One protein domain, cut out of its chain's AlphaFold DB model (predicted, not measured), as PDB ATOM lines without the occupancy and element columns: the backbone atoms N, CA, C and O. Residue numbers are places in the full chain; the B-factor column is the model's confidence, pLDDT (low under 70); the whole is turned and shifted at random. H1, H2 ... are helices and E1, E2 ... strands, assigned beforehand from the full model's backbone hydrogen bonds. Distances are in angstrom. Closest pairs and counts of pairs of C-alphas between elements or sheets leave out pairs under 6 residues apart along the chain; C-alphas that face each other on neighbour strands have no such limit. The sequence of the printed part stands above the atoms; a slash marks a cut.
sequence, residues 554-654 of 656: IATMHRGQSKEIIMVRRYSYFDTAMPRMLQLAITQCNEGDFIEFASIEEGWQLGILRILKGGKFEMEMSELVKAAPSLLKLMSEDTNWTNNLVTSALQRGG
ATOM      1  N   ILE A 554     -10.136   0.299 -21.181       97.06
ATOM      2  CA  ILE A 554     -11.339   0.567 -21.971       97.06
ATOM      3  C   ILE A 554     -12.287   1.391 -21.113       97.06
ATOM      4  O   ILE A 554     -12.616   0.992 -20.001       97.06
ATOM      5  N   ALA A 555     -12.749   2.517 -21.645       97.94
ATOM      6  CA  ALA A 555     -13.857   3.265 -21.082       97.94
ATOM      7  C   ALA A 555     -15.069   3.159 -22.011       97.94
ATOM      8  O   ALA A 555     -15.013   3.585 -23.170       97.94
ATOM      9  N   THR A 556     -16.162   2.612 -21.496       98.00
ATOM     10  CA  THR A 556     -17.416   2.415 -22.220       98.00
ATOM     11  C   THR A 556     -18.492   3.296 -21.614       98.00
ATOM     12  O   THR A 556     -18.799   3.208 -20.432       98.00
ATOM     13  N   MET A 557     -19.067   4.166 -22.427       98.06
ATOM     14  CA  MET A 557     -20.157   5.049 -22.048       98.06
ATOM     15  C   MET A 557     -21.488   4.367 -22.368       98.06
ATOM     16  O   MET A 557     -21.704   3.946 -23.507       98.06
ATOM     17  N   HIS A 558     -22.373   4.279 -21.382       98.00
ATOM     18  CA  HIS A 558     -23.672   3.623 -21.471       98.00
ATOM     19  C   HIS A 558     -24.819   4.610 -21.238       98.00
ATOM     20  O   HIS A 558     -24.723   5.496 -20.386       98.00
ATOM     21  N   ARG A 559     -25.924   4.415 -21.963       96.88
ATOM     22  CA  ARG A 559     -27.154   5.193 -21.819       96.88
ATOM     23  C   ARG A 559     -28.069   4.595 -20.756       96.88
ATOM     24  O   ARG A 559     -28.489   3.443 -20.883       96.88
ATOM     25  N   GLY A 560     -28.421   5.397 -19.755       92.00
ATOM     26  CA  GLY A 560     -29.405   5.075 -18.722       92.00
ATOM     27  C   GLY A 560     -29.277   3.672 -18.113       92.00
ATOM     28  O   GLY A 560     -28.202   3.084 -18.012       92.00
ATOM     29  N   GLN A 561     -30.420   3.097 -17.726       87.06
ATOM     30  CA  GLN A 561     -30.491   1.714 -17.232       87.06
ATOM     31  C   GLN A 561     -30.524   0.662 -18.348       87.06
ATOM     32  O   GLN A 561     -30.321  -0.518 -18.070       87.06
ATOM     33  N   SER A 562     -30.761   1.062 -19.604       87.25
ATOM     34  CA  SER A 562     -30.794   0.133 -20.742       87.25
ATOM     35  C   SER A 562     -29.416  -0.447 -21.064       87.25
ATOM     36  O   SER A 562     -29.333  -1.437 -21.790       87.25
ATOM     37  N   LYS A 563     -28.344   0.145 -20.512       91.75
ATOM     38  CA  LYS A 563     -26.940  -0.209 -20.769       91.75
ATOM     39  C   LYS A 563     -26.563  -0.141 -22.253       91.75
ATOM     40  O   LYS A 563     -25.574  -0.750 -22.661       91.75
ATOM     41  N   GLU A 564     -27.311   0.612 -23.058       96.88
ATOM     42  CA  GLU A 564     -27.005   0.814 -24.475       96.88
ATOM     43  C   GLU A 564     -25.653   1.524 -24.609       96.88
ATOM     44  O   GLU A 564     -25.431   2.558 -23.985       96.88
ATOM     45  N   ILE A 565     -24.734   0.962 -25.392       97.00
ATOM     46  CA  ILE A 565     -23.388   1.518 -25.560       97.00
ATOM     47  C   ILE A 565     -23.466   2.747 -26.470       97.00
ATOM     48  O   ILE A 565     -23.799   2.635 -27.645       97.00
ATOM     49  N   ILE A 566     -23.109   3.909 -25.928       95.81
ATOM     50  CA  ILE A 566     -23.015   5.173 -26.666       95.81
ATOM     51  C   ILE A 566     -21.657   5.260 -27.372       95.81
ATOM     52  O   ILE A 566     -21.571   5.618 -28.544       95.81
ATOM     53  N   MET A 567     -20.581   4.954 -26.644       96.81
ATOM     54  CA  MET A 567     -19.210   5.117 -27.120       96.81
ATOM     55  C   MET A 567     -18.263   4.199 -26.352       96.81
ATOM     56  O   MET A 567     -18.421   3.995 -25.153       96.81
ATOM     57  N   VAL A 568     -17.233   3.708 -27.037       97.12
ATOM     58  CA  VAL A 568     -16.111   2.989 -26.427       97.12
ATOM     59  C   VAL A 568     -14.828   3.722 -26.790       97.12
ATOM     60  O   VAL A 568     -14.578   3.987 -27.966       97.12
ATOM     61  N   ARG A 569     -14.002   4.044 -25.794       97.06
ATOM     62  CA  ARG A 569     -12.659   4.603 -25.988       97.06
ATOM     63  C   ARG A 569     -11.621   3.757 -25.272       97.06
ATOM     64  O   ARG A 569     -11.919   3.090 -24.287       97.06
ATOM     65  N   ARG A 570     -10.400   3.782 -25.793       96.00
ATOM     66  CA  ARG A 570      -9.253   3.077 -25.225       96.00
ATOM     67  C   ARG A 570      -8.197   4.087 -24.815       96.00
ATOM     68  O   ARG A 570      -7.954   5.040 -25.549       96.00
ATOM     69  N   TYR A 571      -7.591   3.859 -23.663       95.00
ATOM     70  CA  TYR A 571      -6.568   4.707 -23.073       95.00
ATOM     71  C   TYR A 571      -5.434   3.832 -22.552       95.00
ATOM     72  O   TYR A 571      -5.657   2.685 -22.167       95.00
ATOM     73  N   SER A 572      -4.217   4.367 -22.521       90.88
ATOM     74  CA  SER A 572      -3.073   3.676 -21.918       90.88
ATOM     75  C   SER A 572      -3.234   3.541 -20.410       90.88
ATOM     76  O   SER A 572      -2.927   2.491 -19.860       90.88
ATOM     77  N   TYR A 573      -3.799   4.560 -19.763       88.12
ATOM     78  CA  TYR A 573      -3.911   4.635 -18.313       88.12
ATOM     79  C   TYR A 573      -5.261   5.229 -17.901       88.12
ATOM     80  O   TYR A 573      -5.890   5.990 -18.642       88.12
ATOM     81  N   PHE A 574      -5.731   4.873 -16.710       90.69
ATOM     82  CA  PHE A 574      -7.024   5.339 -16.200       90.69
ATOM     83  C   PHE A 574      -6.966   6.784 -15.697       90.69
ATOM     84  O   PHE A 574      -7.965   7.490 -15.800       90.69
ATOM     85  N   ASP A 575      -5.814   7.241 -15.198       88.44
ATOM     86  CA  ASP A 575      -5.575   8.646 -14.837       88.44
ATOM     87  C   ASP A 575      -5.787   9.589 -16.036       88.44
ATOM     88  O   ASP A 575      -6.240  10.717 -15.877       88.44
ATOM     89  N   THR A 576      -5.549   9.078 -17.243       90.06
ATOM     90  CA  THR A 576      -5.770   9.740 -18.524       90.06
ATOM     91  C   THR A 576      -7.199   9.505 -19.016       90.06
ATOM     92  O   THR A 576      -7.843  10.423 -19.530       90.06
ATOM     93  N   ALA A 577      -7.726   8.289 -18.837       94.88
ATOM     94  CA  ALA A 577      -9.084   7.928 -19.243       94.88
ATOM     95  C   ALA A 577     -10.147   8.752 -18.508       94.88
ATOM     96  O   ALA A 577     -11.056   9.287 -19.136       94.88
ATOM     97  N   MET A 578     -10.040   8.864 -17.185       94.88
ATOM     98  CA  MET A 578     -11.058   9.465 -16.326       94.88
ATOM     99  C   MET A 578     -11.340  10.945 -16.644       94.88
ATOM    100  O   MET A 578     -12.496  11.249 -16.943       94.88
ATOM    101  N   PRO A 579     -10.355  11.865 -16.690       95.00
ATOM    102  CA  PRO A 579     -10.624  13.267 -17.009       95.00
ATOM    103  C   PRO A 579     -11.131  13.455 -18.444       95.00
ATOM    104  O   PRO A 579     -12.018  14.276 -18.680       95.00
ATOM    105  N   ARG A 580     -10.631  12.668 -19.409       95.56
ATOM    106  CA  ARG A 580     -11.089  12.730 -20.808       95.56
ATOM    107  C   ARG A 580     -12.524  12.244 -20.961       95.56
ATOM    108  O   ARG A 580     -13.318  12.870 -21.660       95.56
ATOM    109  N   MET A 581     -12.873  11.154 -20.288       97.06
ATOM    110  CA  MET A 581     -14.231  10.625 -20.310       97.06
ATOM    111  C   MET A 581     -15.201  11.502 -19.526       97.06
ATOM    112  O   MET A 581     -16.326  11.669 -19.980       97.06
ATOM    113  N   LEU A 582     -14.772  12.130 -18.428       96.00
ATOM    114  CA  LEU A 582     -15.566  13.130 -17.709       96.00
ATOM    115  C   LEU A 582     -15.864  14.349 -18.598       96.00
ATOM    116  O   LEU A 582     -17.005  14.794 -18.672       96.00
ATOM    117  N   GLN A 583     -14.871  14.850 -19.338       95.81
ATOM    118  CA  GLN A 583     -15.071  15.947 -20.292       95.81
ATOM    119  C   GLN A 583     -16.084  15.579 -21.392       95.81
ATOM    120  O   GLN A 583     -16.938  16.386 -21.762       95.81
ATOM    121  N   LEU A 584     -16.012  14.348 -21.905       95.50
ATOM    122  CA  LEU A 584     -16.982  13.838 -22.877       95.50
ATOM    123  C   LEU A 584     -18.368  13.659 -22.247       95.50
ATOM    124  O   LEU A 584     -19.362  14.013 -22.871       95.50
ATOM    125  N   ALA A 585     -18.439  13.188 -21.003       95.94
ATOM    126  CA  ALA A 585     -19.686  13.015 -20.269       95.94
ATOM    127  C   ALA A 585     -20.453  14.331 -20.121       95.94
ATOM    128  O   ALA A 585     -21.641  14.380 -20.418       95.94
ATOM    129  N   ILE A 586     -19.759  15.411 -19.748       95.69
ATOM    130  CA  ILE A 586     -20.353  16.748 -19.595       95.69
ATOM    131  C   ILE A 586     -21.020  17.230 -20.893       95.69
ATOM    132  O   ILE A 586     -21.997  17.969 -20.849       95.69
ATOM    133  N   THR A 587     -20.495  16.826 -22.053       95.12
ATOM    134  CA  THR A 587     -20.967  17.319 -23.356       95.12
ATOM    135  C   THR A 587     -21.950  16.385 -24.056       95.12
ATOM    136  O   THR A 587     -22.735  16.856 -24.877       95.12
ATOM    137  N   GLN A 588     -21.902  15.079 -23.782       94.50
ATOM    138  CA  GLN A 588     -22.606  14.064 -24.581       94.50
ATOM    139  C   GLN A 588     -23.575  13.193 -23.783       94.50
ATOM    140  O   GLN A 588     -24.438  12.553 -24.389       94.50
ATOM    141  N   CYS A 589     -23.438  13.133 -22.461       95.62
ATOM    142  CA  CYS A 589     -24.287  12.291 -21.635       95.62
ATOM    143  C   CYS A 589     -25.471  13.054 -21.053       95.62
ATOM    144  O   CYS A 589     -25.403  14.251 -20.780       95.62
ATOM    145  N   ASN A 590     -26.540  12.308 -20.800       96.69
ATOM    146  CA  ASN A 590     -27.689  12.768 -20.039       96.69
ATOM    147  C   ASN A 590     -27.622  12.258 -18.593       96.69
ATOM    148  O   ASN A 590     -26.856  11.355 -18.253       96.69
ATOM    149  N   GLU A 591     -28.469  12.818 -17.734       96.38
ATOM    150  CA  GLU A 591     -28.649  12.306 -16.376       96.38
ATOM    151  C   GLU A 591     -29.091  10.834 -16.395       96.38
ATOM    152  O   GLU A 591     -29.996  10.446 -17.135       96.38
ATOM    153  N   GLY A 592     -28.468  10.017 -15.547       96.56
ATOM    154  CA  GLY A 592     -28.691   8.573 -15.481       96.56
ATOM    155  C   GLY A 592     -27.771   7.747 -16.382       96.56
ATOM    156  O   GLY A 592     -27.710   6.531 -16.198       96.56
ATOM    157  N   ASP A 593     -27.036   8.375 -17.304       97.81
ATOM    158  CA  ASP A 593     -25.963   7.715 -18.050       97.81
ATOM    159  C   ASP A 593     -24.772   7.414 -17.124       97.81
ATOM    160  O   ASP A 593     -24.597   8.011 -16.053       97.81
ATOM    161  N   PHE A 594     -23.938   6.459 -17.525       97.75
ATOM    162  CA  PHE A 594     -22.742   6.103 -16.769       97.75
ATOM    163  C   PHE A 594     -21.601   5.674 -17.686       97.75
ATOM    164  O   PHE A 594     -21.811   5.244 -18.818       97.75
ATOM    165  N   ILE A 595     -20.374   5.783 -17.188       98.12
ATOM    166  CA  ILE A 595     -19.167   5.331 -17.874       98.12
ATOM    167  C   ILE A 595     -18.540   4.216 -17.056       98.12
ATOM    168  O   ILE A 595     -18.210   4.404 -15.891       98.12
ATOM    169  N   GLU A 596     -18.355   3.063 -17.676       97.69
ATOM    170  CA  GLU A 596     -17.643   1.927 -17.118       97.69
ATOM    171  C   GLU A 596     -16.188   1.944 -17.585       97.69
ATOM    172  O   GLU A 596     -15.909   2.057 -18.777       97.69
ATOM    173  N   PHE A 597     -15.254   1.809 -16.650       97.50
ATOM    174  CA  PHE A 597     -13.835   1.649 -16.931       97.50
ATOM    175  C   PHE A 597     -13.429   0.210 -16.629       97.50
ATOM    176  O   PHE A 597     -13.700  -0.285 -15.537       97.50
ATOM    177  N   ALA A 598     -12.739  -0.441 -17.557       96.12
ATOM    178  CA  ALA A 598     -12.232  -1.799 -17.407       96.12
ATOM    179  C   ALA A 598     -10.772  -1.896 -17.861       96.12
ATOM    180  O   ALA A 598     -10.361  -1.223 -18.808       96.12
ATOM    181  N   SER A 599      -9.994  -2.746 -17.195       94.12
ATOM    182  CA  SER A 599      -8.643  -3.106 -17.625       94.12
ATOM    183  C   SER A 599      -8.721  -4.114 -18.770       94.12
ATOM    184  O   SER A 599      -9.429  -5.114 -18.665       94.12
ATOM    185  N   ILE A 600      -7.995  -3.864 -19.861       92.88
ATOM    186  CA  ILE A 600      -7.854  -4.812 -20.977       92.88
ATOM    187  C   ILE A 600      -6.974  -5.986 -20.561       92.88
ATOM    188  O   ILE A 600      -7.295  -7.125 -20.880       92.88
ATOM    189  N   GLU A 601      -5.865  -5.692 -19.880       87.38
ATOM    190  CA  GLU A 601      -4.860  -6.691 -19.507       87.38
ATOM    191  C   GLU A 601      -5.430  -7.672 -18.484       87.38
ATOM    192  O   GLU A 601      -5.308  -8.883 -18.641       87.38
ATOM    193  N   GLU A 602      -6.119  -7.140 -17.479       84.88
ATOM    194  CA  GLU A 602      -6.635  -7.945 -16.377       84.88
ATOM    195  C   GLU A 602      -8.061  -8.448 -16.669       84.88
ATOM    196  O   GLU A 602      -8.485  -9.470 -16.139       84.88
ATOM    197  N   GLY A 603      -8.828  -7.750 -17.516       87.81
ATOM    198  CA  GLY A 603     -10.219  -8.098 -17.830       87.81
ATOM    199  C   GLY A 603     -11.232  -7.738 -16.734       87.81
ATOM    200  O   GLY A 603     -12.381  -8.172 -16.804       87.81
ATOM    201  N   TRP A 604     -10.836  -6.950 -15.728       91.38
ATOM    202  CA  TRP A 604     -11.698  -6.550 -14.607       91.38
ATOM    203  C   TRP A 604     -12.166  -5.105 -14.735       91.38
ATOM    204  O   TRP A 604     -11.455  -4.235 -15.244       91.38
ATOM    205  N   GLN A 605     -13.348  -4.837 -14.190       94.88
ATOM    206  CA  GLN A 605     -13.864  -3.486 -14.025       94.88
ATOM    207  C   GLN A 605     -13.018  -2.718 -12.996       94.88
ATOM    208  O   GLN A 605     -12.797  -3.178 -11.875       94.88
ATOM    209  N   LEU A 606     -12.561  -1.531 -13.379       94.44
ATOM    210  CA  LEU A 606     -11.818  -0.602 -12.528       94.44
ATOM    211  C   LEU A 606     -12.770   0.295 -11.730       94.44
ATOM    212  O   LEU A 606     -12.584   0.508 -10.534       94.44
ATOM    213  N   GLY A 607     -13.833   0.779 -12.372       96.06
ATOM    214  CA  GLY A 607     -14.843   1.600 -11.715       96.06
ATOM    215  C   GLY A 607     -15.943   2.062 -12.661       96.06
ATOM    216  O   GLY A 607     -15.864   1.865 -13.875       96.06
ATOM    217  N   ILE A 608     -16.968   2.681 -12.088       97.12
ATOM    218  CA  ILE A 608     -18.112   3.243 -12.798       97.12
ATOM    219  C   ILE A 608     -18.262   4.709 -12.402       97.12
ATOM    220  O   ILE A 608     -18.460   5.023 -11.233       97.12
ATOM    221  N   LEU A 609     -18.224   5.611 -13.377       97.44
ATOM    222  CA  LEU A 609     -18.577   7.015 -13.198       97.44
ATOM    223  C   LEU A 609     -20.057   7.203 -13.544       97.44
ATOM    224  O   LEU A 609     -20.436   7.122 -14.712       97.44
ATOM    225  N   ARG A 610     -20.899   7.448 -12.540       97.38
ATOM    226  CA  ARG A 610     -22.331   7.724 -12.700       97.38
ATOM    227  C   ARG A 610     -22.588   9.217 -12.830       97.38
ATOM    228  O   ARG A 610     -21.994  10.022 -12.112       97.38
ATOM    229  N   ILE A 611     -23.527   9.568 -13.702       96.56
ATOM    230  CA  ILE A 611     -23.993  10.940 -13.892       96.56
ATOM    231  C   ILE A 611     -25.350  11.059 -13.207       96.56
ATOM    232  O   ILE A 611     -26.372  10.570 -13.688       96.56
ATOM    233  N   LEU A 612     -25.339  11.658 -12.025       95.94
ATOM    234  CA  LEU A 612     -26.510  11.853 -11.187       95.94
ATOM    235  C   LEU A 612     -27.310  13.084 -11.630       95.94
ATOM    236  O   LEU A 612     -26.854  13.919 -12.415       95.94
ATOM    237  N   LYS A 613     -28.514  13.220 -11.069       94.69
ATOM    238  CA  LYS A 613     -29.368  14.391 -11.287       94.69
ATOM    239  C   LYS A 613     -28.683  15.684 -10.838       94.69
ATOM    240  O   LYS A 613     -28.029  15.714  -9.792       94.69
ATOM    241  N   GLY A 614     -28.879  16.754 -11.602       93.56
ATOM    242  CA  GLY A 614     -28.262  18.058 -11.373       93.56
ATOM    243  C   GLY A 614     -26.801  18.135 -11.819       93.56
ATOM    244  O   GLY A 614     -26.048  18.923 -11.254       93.56
ATOM    245  N   GLY A 615     -26.381  17.293 -12.772       89.50
ATOM    246  CA  GLY A 615     -25.015  17.301 -13.311       89.50
ATOM    247  C   GLY A 615     -23.936  16.885 -12.306       89.50
ATOM    248  O   GLY A 615     -22.770  17.231 -12.475       89.50
ATOM    249  N   LYS A 616     -24.311  16.172 -11.238       94.62
ATOM    250  CA  LYS A 616     -23.360  15.653 -10.249       94.62
ATOM    251  C   LYS A 616     -22.737  14.359 -10.757       94.62
ATOM    252  O   LYS A 616     -23.427  13.520 -11.325       94.62
ATOM    253  N   PHE A 617     -21.449  14.174 -10.506       95.25
ATOM    254  CA  PHE A 617     -20.715  12.978 -10.909       95.25
ATOM    255  C   PHE A 617     -20.294  12.190  -9.671       95.25
ATOM    256  O   PHE A 617     -19.762  12.768  -8.725       95.25
ATOM    257  N   GLU A 618     -20.516  10.880  -9.684       96.12
ATOM    258  CA  GLU A 618     -20.112   9.976  -8.607       96.12
ATOM    259  C   GLU A 618     -19.289   8.825  -9.187       96.12
ATOM    260  O   GLU A 618     -19.715   8.165 -10.132       96.12
ATOM    261  N   MET A 619     -18.093   8.601  -8.642       95.81
ATOM    262  CA  MET A 619     -17.218   7.504  -9.055       95.81
ATOM    263  C   MET A 619     -17.321   6.348  -8.059       95.81
ATOM    264  O   MET A 619     -16.857   6.442  -6.923       95.81
ATOM    265  N   GLU A 620     -17.864   5.225  -8.512       95.75
ATOM    266  CA  GLU A 620     -17.864   3.953  -7.800       95.75
ATOM    267  C   GLU A 620     -16.660   3.119  -8.250       95.75
ATOM    268  O   GLU A 620     -16.680   2.487  -9.303       95.75
ATOM    269  N   MET A 621     -15.593   3.093  -7.452       93.56
ATOM    270  CA  MET A 621     -14.470   2.179  -7.702       93.56
ATOM    271  C   MET A 621     -14.877   0.727  -7.428       93.56
ATOM    272  O   MET A 621     -15.617   0.461  -6.470       93.56
ATOM    273  N   SER A 622     -14.363  -0.212  -8.230       92.44
ATOM    274  CA  SER A 622     -14.612  -1.639  -8.013       92.44
ATOM    275  C   SER A 622     -14.020  -2.112  -6.682       92.44
ATOM    276  O   SER A 622     -13.057  -1.538  -6.170       92.44
ATOM    277  N   GLU A 623     -14.594  -3.163  -6.090       90.12
ATOM    278  CA  GLU A 623     -14.084  -3.731  -4.831       90.12
ATOM    279  C   GLU A 623     -12.629  -4.185  -4.955       90.12
ATOM    280  O   GLU A 623     -11.852  -4.011  -4.021       90.12
ATOM    281  N   LEU A 624     -12.246  -4.679  -6.132       84.56
ATOM    282  CA  LEU A 624     -10.879  -5.076  -6.447       84.56
ATOM    283  C   LEU A 624      -9.919  -3.879  -6.354       84.56
ATOM    284  O   LEU A 624      -8.891  -3.955  -5.688       84.56
ATOM    285  N   VAL A 625     -10.288  -2.749  -6.965       85.44
ATOM    286  CA  VAL A 625      -9.496  -1.511  -6.920       85.44
ATOM    287  C   VAL A 625      -9.460  -0.916  -5.510       85.44
ATOM    288  O   VAL A 625      -8.428  -0.398  -5.085       85.44
ATOM    289  N   LYS A 626     -10.556  -1.027  -4.749       85.94
ATOM    290  CA  LYS A 626     -10.606  -0.615  -3.337       85.94
ATOM    291  C   LYS A 626      -9.704  -1.479  -2.450       85.94
ATOM    292  O   LYS A 626      -9.030  -0.945  -1.575       85.94
ATOM    293  N   ALA A 627      -9.691  -2.793  -2.674       82.12
ATOM    294  CA  ALA A 627      -8.886  -3.748  -1.914       82.12
ATOM    295  C   ALA A 627      -7.394  -3.662  -2.265       82.12
ATOM    296  O   ALA A 627      -6.543  -3.845  -1.396       82.12
ATOM    297  N   ALA A 628      -7.072  -3.344  -3.520       77.50
ATOM    298  CA  ALA A 628      -5.710  -3.177  -3.998       77.50
ATOM    299  C   ALA A 628      -5.543  -1.820  -4.703       77.50
ATOM    300  O   ALA A 628      -5.565  -1.754  -5.932       77.50
ATOM    301  N   PRO A 629      -5.284  -0.729  -3.953       72.81
ATOM    302  CA  PRO A 629      -4.988   0.583  -4.532       72.81
ATOM    303  C   PRO A 629      -3.758   0.580  -5.452       72.81
ATOM    304  O   PRO A 629      -3.587   1.481  -6.261       72.81
ATOM    305  N   SER A 630      -2.896  -0.439  -5.381       67.06
ATOM    306  CA  SER A 630      -1.822  -0.669  -6.356       67.06
ATOM    307  C   SER A 630      -2.331  -1.009  -7.759       67.06
ATOM    308  O   SER A 630      -1.599  -0.817  -8.722       67.06
ATOM    309  N   LEU A 631      -3.586  -1.425  -7.924       66.44
ATOM    310  CA  LEU A 631      -4.221  -1.506  -9.240       66.44
ATOM    311  C   LEU A 631      -4.491  -0.115  -9.818       66.44
ATOM    312  O   LEU A 631      -4.510   0.033 -11.033       66.44
ATOM    313  N   LEU A 632      -4.582   0.920  -8.969       64.62
ATOM    314  CA  LEU A 632      -4.459   2.309  -9.420       64.62
ATOM    315  C   LEU A 632      -3.007   2.659  -9.787       64.62
ATOM    316  O   LEU A 632      -2.795   3.570 -10.572       64.62
ATOM    317  N   LYS A 633      -2.000   1.934  -9.273       54.78
ATOM    318  CA  LYS A 633      -0.582   2.078  -9.673       54.78
ATOM    319  C   LYS A 633      -0.224   1.351 -10.974       54.78
ATOM    320  O   LYS A 633       0.775   1.706 -11.584       54.78
ATOM    321  N   LEU A 634      -1.077   0.460 -11.495       51.09
ATOM    322  CA  LEU A 634      -1.060   0.107 -12.930       51.09
ATOM    323  C   LEU A 634      -1.418   1.317 -13.827       51.09
ATOM    324  O   LEU A 634      -1.469   1.193 -15.051       51.09
ATOM    325  N   MET A 635      -1.668   2.485 -13.220       52.84
ATOM    326  CA  MET A 635      -2.175   3.698 -13.848       52.84
ATOM    327  C   MET A 635      -1.289   4.945 -13.634       52.84
ATOM    328  O   MET A 635      -1.710   5.996 -14.090       52.84
ATOM    329  N   SER A 636      -0.110   4.840 -12.998       44.47
ATOM    330  CA  SER A 636       1.087   5.706 -13.161       44.47
ATOM    331  C   SER A 636       2.147   5.348 -12.096       44.47
ATOM    332  O   SER A 636       1.806   5.019 -10.957       44.47
ATOM    333  N   GLU A 637       3.440   5.429 -12.434       43.50
ATOM    334  CA  GLU A 637       4.543   5.339 -11.452       43.50
ATOM    335  C   GLU A 637       4.758   6.660 -10.671       43.50
ATOM    336  O   GLU A 637       5.537   6.680  -9.722       43.50
ATOM    337  N   ASP A 638       4.006   7.730 -10.977       43.38
ATOM    338  CA  ASP A 638       4.160   9.061 -10.369       43.38
ATOM    339  C   ASP A 638       2.953   9.466  -9.498       43.38
ATOM    340  O   ASP A 638       1.850   9.757  -9.967       43.38
ATOM    341  N   THR A 639       3.170   9.500  -8.184       42.00
ATOM    342  CA  THR A 639       2.146   9.461  -7.123       42.00
ATOM    343  C   THR A 639       1.423  10.771  -6.758       42.00
ATOM    344  O   THR A 639       0.713  10.781  -5.756       42.00
ATOM    345  N   ASN A 640       1.524  11.873  -7.514       45.53
ATOM    346  CA  ASN A 640       1.113  13.196  -6.989       45.53
ATOM    347  C   ASN A 640      -0.047  13.941  -7.696       45.53
ATOM    348  O   ASN A 640      -0.345  15.067  -7.299       45.53
ATOM    349  N   TRP A 641      -0.740  13.379  -8.701       45.66
ATOM    350  CA  TRP A 641      -1.578  14.214  -9.598       45.66
ATOM    351  C   TRP A 641      -3.115  14.079  -9.492       45.66
ATOM    352  O   TRP A 641      -3.841  15.038  -9.768       45.66
ATOM    353  N   THR A 642      -3.652  12.942  -9.045       46.31
ATOM    354  CA  THR A 642      -5.088  12.606  -9.189       46.31
ATOM    355  C   THR A 642      -6.056  13.440  -8.337       46.31
ATOM    356  O   THR A 642      -7.176  13.700  -8.779       46.31
ATOM    357  N   ASN A 643      -5.645  13.935  -7.166       42.41
ATOM    358  CA  ASN A 643      -6.539  14.704  -6.283       42.41
ATOM    359  C   ASN A 643      -6.753  16.159  -6.731       42.41
ATOM    360  O   ASN A 643      -7.824  16.721  -6.508       42.41
ATOM    361  N   ASN A 644      -5.786  16.777  -7.409       42.12
ATOM    362  CA  ASN A 644      -5.916  18.180  -7.815       42.12
ATOM    363  C   ASN A 644      -6.771  18.337  -9.077       42.12
ATOM    364  O   ASN A 644      -7.500  19.319  -9.203       42.12
ATOM    365  N   LEU A 645      -6.741  17.367  -9.993       49.28
ATOM    366  CA  LEU A 645      -7.383  17.498 -11.301       49.28
ATOM    367  C   LEU A 645      -8.912  17.327 -11.245       49.28
ATOM    368  O   LEU A 645      -9.634  18.102 -11.869       49.28
ATOM    369  N   VAL A 646      -9.410  16.378 -10.443       48.00
ATOM    370  CA  VAL A 646     -10.857  16.179 -10.217       48.00
ATOM    371  C   VAL A 646     -11.456  17.386  -9.502       48.00
ATOM    372  O   VAL A 646     -12.471  17.929  -9.934       48.00
ATOM    373  N   THR A 647     -10.778  17.867  -8.462       44.91
ATOM    374  CA  THR A 647     -11.213  19.034  -7.686       44.91
ATOM    375  C   THR A 647     -11.203  20.310  -8.537       44.91
ATOM    376  O   THR A 647     -12.149  21.091  -8.486       44.91
ATOM    377  N   SER A 648     -10.199  20.483  -9.405       44.28
ATOM    378  CA  SER A 648     -10.110  21.627 -10.326       44.28
ATOM    379  C   SER A 648     -11.160  21.585 -11.441       44.28
ATOM    380  O   SER A 648     -11.705  22.623 -11.815       44.28
ATOM    381  N   ALA A 649     -11.461  20.400 -11.983       47.88
ATOM    382  CA  ALA A 649     -12.481  20.230 -13.016       47.88
ATOM    383  C   ALA A 649     -13.896  20.474 -12.465       47.88
ATOM    384  O   ALA A 649     -14.701  21.132 -13.124       47.88
ATOM    385  N   LEU A 650     -14.171  20.027 -11.235       45.97
ATOM    386  CA  LEU A 650     -15.432  20.300 -10.536       45.97
ATOM    387  C   LEU A 650     -15.586  21.791 -10.190       45.97
ATOM    388  O   LEU A 650     -16.652  22.358 -10.415       45.97
ATOM    389  N   GLN A 651     -14.514  22.457  -9.740       45.09
ATOM    390  CA  GLN A 651     -14.525  23.899  -9.453       45.09
ATOM    391  C   GLN A 651     -14.726  24.765 -10.707       45.09
ATOM    392  O   GLN A 651     -15.455  25.754 -10.657       45.09
ATOM    393  N   ARG A 652     -14.131  24.402 -11.851       42.81
ATOM    394  CA  ARG A 652     -14.330  25.137 -13.118       42.81
ATOM    395  C   ARG A 652     -15.708  24.913 -13.747       42.81
ATOM    396  O   ARG A 652     -16.127  25.728 -14.561       42.81
ATOM    397  N   GLY A 653     -16.411  23.845 -13.372       41.22
ATOM    398  CA  GLY A 653     -17.765  23.544 -13.847       41.22
ATOM    399  C   GLY A 653     -18.881  24.385 -13.214       41.22
ATOM    400  O   GLY A 653     -20.035  24.200 -13.584       41.22
ATOM    401  N   GLY A 654     -18.578  25.286 -12.269       32.28
ATOM    402  CA  GLY A 654     -19.582  26.160 -11.643       32.28
ATOM    403  C   GLY A 654     -20.616  25.431 -10.773       32.28
ATOM    404  O   GLY A 654     -21.660  25.997 -10.463       32.28
TER     405      GLY A 654
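This is residues 554 to 654 of the 656 residues of an uncharacterized protein of Corchorus olitorius (UniProt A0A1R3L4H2). A twisted sheet of five strands curls round one long helix, H1, which sits in its hollow. Two short helices, H2 and H3, follow the edge strand E5 at one end of the sheet, and the last helix, H4, lies loosely beyond H1 and runs nearly alongside it. The 101 printed residues hold five named strands and four named helices, in the order E1 E2 H1 E3 E4 E5 H2 H3 H4; the sheet's order is E2 E1 E3 E4 E5, antiparallel throughout, and the class is mixed, helices and strands. The whole is compact, with a radius of gyration of the C-alphas of 13.2 A and spans of 33 by 30 by 22 A.

Start with the sheet, at C-alpha 554 at (-11.339, 0.567, -21.971), where E1 begins; it runs to residue 559 over 16.5 A. E2, residues 564 to 571, covers 20.9 A. Further on find E3, residues 594 to 599, 16.9 A; E4, residues 605 to 612, 20.1 A; and E5, residues 616 to 621, 16.3 A. H1, residues 574 to 588, starts at C-alpha 574 at (-7.024, 5.339, -16.200) and is 19.7 A long. H2 is residues 623 to 627, 6.0 A, and H3 residues 630 to 633, 4.5 A. H4, residues 642 to 652, runs 16.1 A to C-alpha 652 at (-14.330, 25.137, -13.118).

Look first at E1 and E3, where N 556 and O 596 are 2.8 A apart, within hydrogen-bond range. E1 and E2 form a hairpin, with N 555 and O 569 at 2.8 A. E3, E4 and E5 form a meander, each strand the antiparallel neighbour of the one before; check N 595 and O 609, and N 610 and O 618, each 2.8 A apart. E2, H1 and E3 make a split strand-helix-strand unit, two strands running the same way with E1 between them, and its crossover is right-handed. H1 is on the sheet, making two layers, helix on one face; the closest C-alphas of H1 and E1 are those of Ala 577 and Ala 555, 6.9 A. H2 only grazes the sheet, with residues 623 to 627. H4 is not on the sheet; it only just touches H1, with 3 pairs of C-alphas within 8 A, and H1 takes part with residues 575 to 579 alone. Their closest C-alphas, Asp 575 and Thr 642, are 6.9 A apart, at a shallow tilt of 17 degrees, the same way. Every O i to N i+4 pair is within hydrogen-bond range in H2, 8 of 11 in H1 and 5 of 7 in H4; H3 is too short for such a pair.

The C-alphas farthest apart, those of Ser 562 and Asp 638, are 37.5 A apart. The printed part has no cut and no long link. Confidence is low, under 70, in residues 630 to 654.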